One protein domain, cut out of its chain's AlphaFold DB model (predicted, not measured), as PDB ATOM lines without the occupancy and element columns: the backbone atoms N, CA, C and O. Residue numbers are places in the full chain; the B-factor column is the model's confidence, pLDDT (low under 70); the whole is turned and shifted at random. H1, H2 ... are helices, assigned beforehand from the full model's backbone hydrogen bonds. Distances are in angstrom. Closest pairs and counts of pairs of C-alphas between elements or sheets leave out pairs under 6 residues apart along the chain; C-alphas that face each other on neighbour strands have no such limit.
ATOM      1  N   ASP A  61      50.598  17.760 -59.922       96.88
ATOM      2  CA  ASP A  61      50.585  18.540 -58.682       96.88
ATOM      3  C   ASP A  61      49.148  18.933 -58.286       96.88
ATOM      4  O   ASP A  61      48.790  18.896 -57.107       96.88
ATOM      5  N   THR A  62      48.281  19.204 -59.268       96.38
ATOM      6  CA  THR A  62      46.844  19.441 -59.051       96.38
ATOM      7  C   THR A  62      46.159  18.228 -58.419       96.38
ATOM      8  O   THR A  62      45.425  18.377 -57.435       96.38
ATOM      9  N   GLU A  63      46.416  17.021 -58.932       96.44
ATOM     10  CA  GLU A  63      45.854  15.790 -58.367       96.44
ATOM     11  C   GLU A  63      46.415  15.476 -56.979       96.44
ATOM     12  O   GLU A  63      45.651  15.121 -56.081       96.44
ATOM     13  N   MET A  64      47.711  15.694 -56.752       96.38
ATOM     14  CA  MET A  64      48.327  15.524 -55.434       96.38
ATOM     15  C   MET A  64      47.750  16.486 -54.391       96.38
ATOM     16  O   MET A  64      47.490  16.085 -53.253       96.38
ATOM     17  N   VAL A  65      47.480  17.744 -54.757       95.19
ATOM     18  CA  VAL A  65      46.799  18.709 -53.878       95.19
ATOM     19  C   VAL A  65      45.358  18.271 -53.603       95.19
ATOM     20  O   VAL A  65      44.893  18.344 -52.461       95.19
ATOM     21  N   ALA A  66      44.639  17.792 -54.621       93.31
ATOM     22  CA  ALA A  66      43.285  17.279 -54.451       93.31
ATOM     23  C   ALA A  66      43.260  16.047 -53.528       93.31
ATOM     24  O   ALA A  66      42.433  15.982 -52.616       93.31
ATOM     25  N   ALA A  67      44.185  15.106 -53.713       92.50
ATOM     26  CA  ALA A  67      44.347  13.930 -52.866       92.50
ATOM     27  C   ALA A  67      44.710  14.314 -51.429       92.50
ATOM     28  O   ALA A  67      44.080  13.832 -50.489       92.50
ATOM     29  N   SER A  68      45.639  15.255 -51.246       90.88
ATOM     30  CA  SER A  68      46.026  15.766 -49.927       90.88
ATOM     31  C   SER A  68      44.820  16.259 -49.127       90.88
ATOM     32  O   SER A  68      44.674  15.916 -47.958       90.88
ATOM     33  N   LYS A  69      43.897  16.989 -49.768       89.25
ATOM     34  CA  LYS A  69      42.649  17.437 -49.127       89.25
ATOM     35  C   LYS A  69      41.736  16.268 -48.743       89.25
ATOM     36  O   LYS A  69      41.161  16.291 -47.656       89.25
ATOM     37  N   ARG A  70      41.608  15.249 -49.606       88.31
ATOM     38  CA  ARG A  70      40.793  14.049 -49.329       88.31
ATOM     39  C   ARG A  70      41.337  13.259 -48.135       88.31
ATOM     40  O   ARG A  70      40.565  12.870 -47.263       88.31
ATOM     41  N   TYR A  71      42.652  13.057 -48.076       84.19
ATOM     42  CA  TYR A  71      43.290  12.236 -47.045       84.19
ATOM     43  C   TYR A  71      43.524  12.973 -45.719       84.19
ATOM     44  O   TYR A  71      43.412  12.345 -44.671       84.19
ATOM     45  N   ALA A  72      43.713  14.297 -45.723       76.38
ATOM     46  CA  ALA A  72      43.770  15.090 -44.488       76.38
ATOM     47  C   ALA A  72      42.452  15.045 -43.688       76.38
ATOM     48  O   ALA A  72      42.450  15.133 -42.461       76.38
ATOM     49  N   ALA A  73      41.312  14.886 -44.368       58.94
ATOM     50  CA  ALA A  73      40.026  14.673 -43.704       58.94
ATOM     51  C   ALA A  73      39.916  13.278 -43.062       58.94
ATOM     52  O   ALA A  73      39.145  13.093 -42.123       58.94
ATOM     53  N   ARG A  74      40.683  12.306 -43.568       59.44
ATOM     54  CA  ARG A  74      40.647  10.903 -43.153       59.44
ATOM     55  C   ARG A  74      41.606  10.599 -42.000       59.44
ATOM     56  O   ARG A  74      41.208   9.861 -41.103       59.44
ATOM     57  N   SER A  75      42.809  11.184 -41.983       56.56
ATOM     58  CA  SER A  75      43.776  11.009 -40.880       56.56
ATOM     59  C   SER A  75      43.215  11.492 -39.536       56.56
ATOM     60  O   SER A  75      43.392  10.845 -38.513       56.56
ATOM     61  N   ARG A  76      42.391  12.549 -39.551       47.75
ATOM     62  CA  ARG A  76      41.690  13.083 -38.366       47.75
ATOM     63  C   ARG A  76      40.597  12.173 -37.788       47.75
ATOM     64  O   ARG A  76      40.056  12.490 -36.734       47.75
ATOM     65  N   ALA A  77      40.242  11.087 -38.473       46.31
ATOM     66  CA  ALA A  77      39.218  10.132 -38.046       46.31
ATOM     67  C   ALA A  77      39.807   8.817 -37.490       46.31
ATOM     68  O   ALA A  77      39.077   7.828 -37.372       46.31
ATOM     69  N   ALA A  78      41.110   8.786 -37.174       48.38
ATOM     70  CA  ALA A  78      41.763   7.659 -36.506       48.38
ATOM     71  C   ALA A  78      41.158   7.376 -35.112       48.38
ATOM     72  O   ALA A  78      40.427   8.197 -34.551       48.38
ATOM     73  N   ALA A  79      41.394   6.167 -34.592       44.69
ATOM     74  CA  ALA A  79      40.675   5.595 -33.453       44.69
ATOM     75  C   ALA A  79      40.678   6.503 -32.196       44.69
ATOM     76  O   ALA A  79      41.692   7.131 -31.888       44.69
ATOM     77  N   PRO A  80      39.557   6.582 -31.447       38.28
ATOM     78  CA  PRO A  80      39.489   7.382 -30.225       38.28
ATOM     79  C   PRO A  80      40.430   6.813 -29.147       38.28
ATOM     80  O   PRO A  80      40.146   5.769 -28.570       38.28
ATOM     81  N   GLY A  81      41.543   7.514 -28.898       51.72
ATOM     82  CA  GLY A  81      42.596   7.159 -27.934       51.72
ATOM     83  C   GLY A  81      43.975   7.668 -28.374       51.72
ATOM     84  O   GLY A  81      44.569   8.494 -27.688       51.72
ATOM     85  N   ASP A  82      44.401   7.295 -29.584       59.44
ATOM     86  CA  ASP A  82      45.779   7.497 -30.074       59.44
ATOM     87  C   ASP A  82      46.054   8.898 -30.638       59.44
ATOM     88  O   ASP A  82      47.188   9.378 -30.629       59.44
ATOM     89  N   ALA A  83      45.019   9.602 -31.108       61.12
ATOM     90  CA  ALA A  83      45.183  10.913 -31.745       61.12
ATOM     91  C   ALA A  83      45.795  11.968 -30.800       61.12
ATOM     92  O   ALA A  83      46.561  12.828 -31.232       61.12
ATOM     93  N   ALA A  84      45.478  11.900 -29.502       62.62
ATOM     94  CA  ALA A  84      46.027  12.819 -28.507       62.62
ATOM     95  C   ALA A  84      47.512  12.540 -28.215       62.62
ATOM     96  O   ALA A  84      48.274  13.479 -27.993       62.62
ATOM     97  N   GLU A  85      47.932  11.274 -28.235       66.38
ATOM     98  CA  GLU A  85      49.329  10.877 -28.042       66.38
ATOM     99  C   GLU A  85      50.177  11.203 -29.278       66.38
ATOM    100  O   GLU A  85      51.247  11.799 -29.143       66.38
ATOM    101  N   ARG A  86      49.670  10.929 -30.489       69.00
ATOM    102  CA  ARG A  86      50.335  11.296 -31.755       69.00
ATOM    103  C   ARG A  86      50.486  12.807 -31.926       69.00
ATOM    104  O   ARG A  86      51.552  13.265 -32.328       69.00
ATOM    105  N   ALA A  87      49.479  13.592 -31.537       69.56
ATOM    106  CA  ALA A  87      49.576  15.051 -31.556       69.56
ATOM    107  C   ALA A  87      50.670  15.580 -30.607       69.56
ATOM    108  O   ALA A  87      51.436  16.466 -30.988       69.56
ATOM    109  N   LYS A  88      50.792  15.013 -29.395       67.62
ATOM    110  CA  LYS A  88      51.877  15.348 -28.450       67.62
ATOM    111  C   LYS A  88      53.253  14.956 -28.991       67.62
ATOM    112  O   LYS A  88      54.205  15.727 -28.877       67.62
ATOM    113  N   LEU A  89      53.350  13.779 -29.614       68.19
ATOM    114  CA  LEU A  89      54.561  13.284 -30.274       68.19
ATOM    115  C   LEU A  89      55.015  14.207 -31.408       68.19
ATOM    116  O   LEU A  89      56.188  14.578 -31.449       68.19
ATOM    117  N   ALA A  90      54.096  14.611 -32.289       66.88
ATOM    118  CA  ALA A  90      54.371  15.564 -33.362       66.88
ATOM    119  C   ALA A  90      54.837  16.924 -32.806       66.88
ATOM    120  O   ALA A  90      55.810  17.493 -33.291       66.88
ATOM    121  N   ALA A  91      54.225  17.396 -31.713       70.44
ATOM    122  CA  ALA A  91      54.610  18.634 -31.033       70.44
ATOM    123  C   ALA A  91      55.946  18.560 -30.257       70.44
ATOM    124  O   ALA A  91      56.425  19.583 -29.766       70.44
ATOM    125  N   GLY A  92      56.568  17.379 -30.142       66.31
ATOM    126  CA  GLY A  92      57.818  17.187 -29.399       66.31
ATOM    127  C   GLY A  92      57.662  17.225 -27.873       66.31
ATOM    128  O   GLY A  92      58.648  17.421 -27.160       66.31
ATOM    129  N   GLU A  93      56.446  17.028 -27.356       67.19
ATOM    130  CA  GLU A  93      56.130  17.015 -25.922       67.19
ATOM    131  C   GLU A  93      56.489  15.650 -25.297       67.19
ATOM    132  O   GLU A  93      55.636  14.801 -25.048       67.19
ATOM    133  N   LEU A  94      57.788  15.418 -25.080       61.91
ATOM    134  CA  LEU A  94      58.362  14.103 -24.741       61.91
ATOM    135  C   LEU A  94      58.464  13.793 -23.231       61.91
ATOM    136  O   LEU A  94      58.965  12.730 -22.874       61.91
ATOM    137  N   ALA A 101      58.068   5.211 -26.278       68.56
ATOM    138  CA  ALA A 101      59.479   5.414 -26.612       68.56
ATOM    139  C   ALA A 101      59.756   5.072 -28.090       68.56
ATOM    140  O   ALA A 101      60.263   3.999 -28.415       68.56
ATOM    141  N   LEU A 102      59.408   5.987 -28.996       69.69
ATOM    142  CA  LEU A 102      59.587   5.819 -30.440       69.69
ATOM    143  C   LEU A 102      61.061   5.930 -30.868       69.69
ATOM    144  O   LEU A 102      61.837   6.713 -30.313       69.69
ATOM    145  N   SER A 103      61.451   5.206 -31.917       75.00
ATOM    146  CA  SER A 103      62.727   5.400 -32.620       75.00
ATOM    147  C   SER A 103      62.773   6.743 -33.370       75.00
ATOM    148  O   SER A 103      61.760   7.419 -33.554       75.00
ATOM    149  N   ALA A 104      63.962   7.155 -33.829       77.31
ATOM    150  CA  ALA A 104      64.100   8.358 -34.658       77.31
ATOM    151  C   ALA A 104      63.292   8.266 -35.963       77.31
ATOM    152  O   ALA A 104      62.691   9.260 -36.367       77.31
ATOM    153  N   TYR A 105      63.233   7.071 -36.561       81.25
ATOM    154  CA  TYR A 105      62.394   6.800 -37.723       81.25
ATOM    155  C   TYR A 105      60.914   6.993 -37.400       81.25
ATOM    156  O   TYR A 105      60.258   7.810 -38.032       81.25
ATOM    157  N   GLN A 106      60.415   6.313 -36.363       73.12
ATOM    158  CA  GLN A 106      59.002   6.368 -35.973       73.12
ATOM    159  C   GLN A 106      58.549   7.795 -35.646       73.12
ATOM    160  O   GLN A 106      57.480   8.208 -36.077       73.12
ATOM    161  N   ARG A 107      59.379   8.603 -34.970       74.25
ATOM    162  CA  ARG A 107      59.072  10.031 -34.768       74.25
ATOM    163  C   ARG A 107      58.963  10.798 -36.087       74.25
ATOM    164  O   ARG A 107      58.065  11.618 -36.240       74.25
ATOM    165  N   GLY A 108      59.875  10.549 -37.029       74.56
ATOM    166  CA  GLY A 108      59.840  11.158 -38.358       74.56
ATOM    167  C   GLY A 108      58.621  10.728 -39.176       74.56
ATOM    168  O   GLY A 108      58.009  11.569 -39.826       74.56
ATOM    169  N   ALA A 109      58.244   9.453 -39.090       74.75
ATOM    170  CA  ALA A 109      57.061   8.880 -39.720       74.75
ATOM    171  C   ALA A 109      55.772   9.509 -39.172       74.75
ATOM    172  O   ALA A 109      55.016  10.082 -39.949       74.75
ATOM    173  N   VAL A 110      55.583   9.528 -37.845       72.38
ATOM    174  CA  VAL A 110      54.436  10.192 -37.192       72.38
ATOM    175  C   VAL A 110      54.358  11.659 -37.606       72.38
ATOM    176  O   VAL A 110      53.307  12.145 -38.010       72.38
ATOM    177  N   ARG A 111      55.489  12.371 -37.583       71.88
ATOM    178  CA  ARG A 111      55.539  13.769 -38.016       71.88
ATOM    179  C   ARG A 111      55.144  13.937 -39.485       71.88
ATOM    180  O   ARG A 111      54.413  14.863 -39.819       71.88
ATOM    181  N   ALA A 112      55.617  13.055 -40.363       73.06
ATOM    182  CA  ALA A 112      55.273  13.081 -41.779       73.06
ATOM    183  C   ALA A 112      53.787  12.779 -42.033       73.06
ATOM    184  O   ALA A 112      53.225  13.295 -42.991       73.06
ATOM    185  N   GLU A 113      53.141  11.973 -41.194       72.50
ATOM    186  CA  GLU A 113      51.706  11.694 -41.297       72.50
ATOM    187  C   GLU A 113      50.828  12.821 -40.744       72.50
ATOM    188  O   GLU A 113      49.788  13.132 -41.330       72.50
ATOM    189  N   GLU A 114      51.238  13.426 -39.628       70.94
ATOM    190  CA  GLU A 114      50.454  14.435 -38.907       70.94
ATOM    191  C   GLU A 114      50.640  15.852 -39.471       70.94
ATOM    192  O   GLU A 114      49.687  16.632 -39.531       70.94
ATOM    193  N   GLU A 115      51.860  16.207 -39.891       71.81
ATOM    194  CA  GLU A 115      52.197  17.576 -40.306       71.81
ATOM    195  C   GLU A 115      52.229  17.771 -41.820       71.81
ATOM    196  O   GLU A 115      51.939  18.872 -42.292       71.81
ATOM    197  N   LEU A 116      52.602  16.742 -42.587       74.44
ATOM    198  CA  LEU A 116      52.780  16.878 -44.030       74.44
ATOM    199  C   LEU A 116      51.515  16.477 -44.784       74.44
ATOM    200  O   LEU A 116      50.861  15.469 -44.516       74.44
TER     201      LEU A 116
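This is residues 61 to 94 and 101 to 116 of the 426 residues of the protein "FeS cluster assembly protein SufB" of Collinsella sp. AK_207A (UniProt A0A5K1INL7). A loose, open arrangement of three helices: the long helix H1 makes an arm, and H2 and H3 pack on each other at a steep tilt as a small two-helix head. The last turn of H3 comes back near the end of H1, while residues 61 to 67 of H1 stick out. The printed part has 50 residues with three named helices, in the order H1, H2, H3, and no named strand; the class is all helix. The whole is loose, with a radius of gyration of the C-alphas of 12.4 A, and only just elongated, spanning 37 by 24 by 13 A.

H1, the longest helix, is residues 61 to 75, 20.5 A from first to last C-alpha, and begins at C-alpha 61 (50.585, 18.540, -58.682). H2 is residues 82 to 90, 12.2 A long. H3 is residues 104 to 114, 15.5 A long, and ends at C-alpha 114 (50.454, 14.435, -38.907).

H1 touches no helix. H1 and H3 are close but not clearly touching, their closest C-alphas being those of Ser 75 and Glu 114, 7.8 A apart. The lines of H1 and H3 are about perpendicular, at 81 degrees. H1 and H2 are apart. H2 and H3 touch, the closest C-alphas being those of Ala 90 and Arg 111, 5.1 A apart. They run opposite ways at a steep tilt of 67 degrees. In H2 and H3 every O i to N i+4 pair is within hydrogen-bond range; in H1, 9 of 11 are.

The two farthest C-alphas, of Thr 62 and Ala 101, are 37.5 A apart. Residues 95 to 100 are not printed, and C-alphas 94 and 101 are 9.0 A apart across this cut. The link from H1 to H2 is short; residues 77 to 82 stand free. The mean pLDDT of the printed part is 71.6; residues 73 to 90, 92 to 94 and 101 to 102 are under 70.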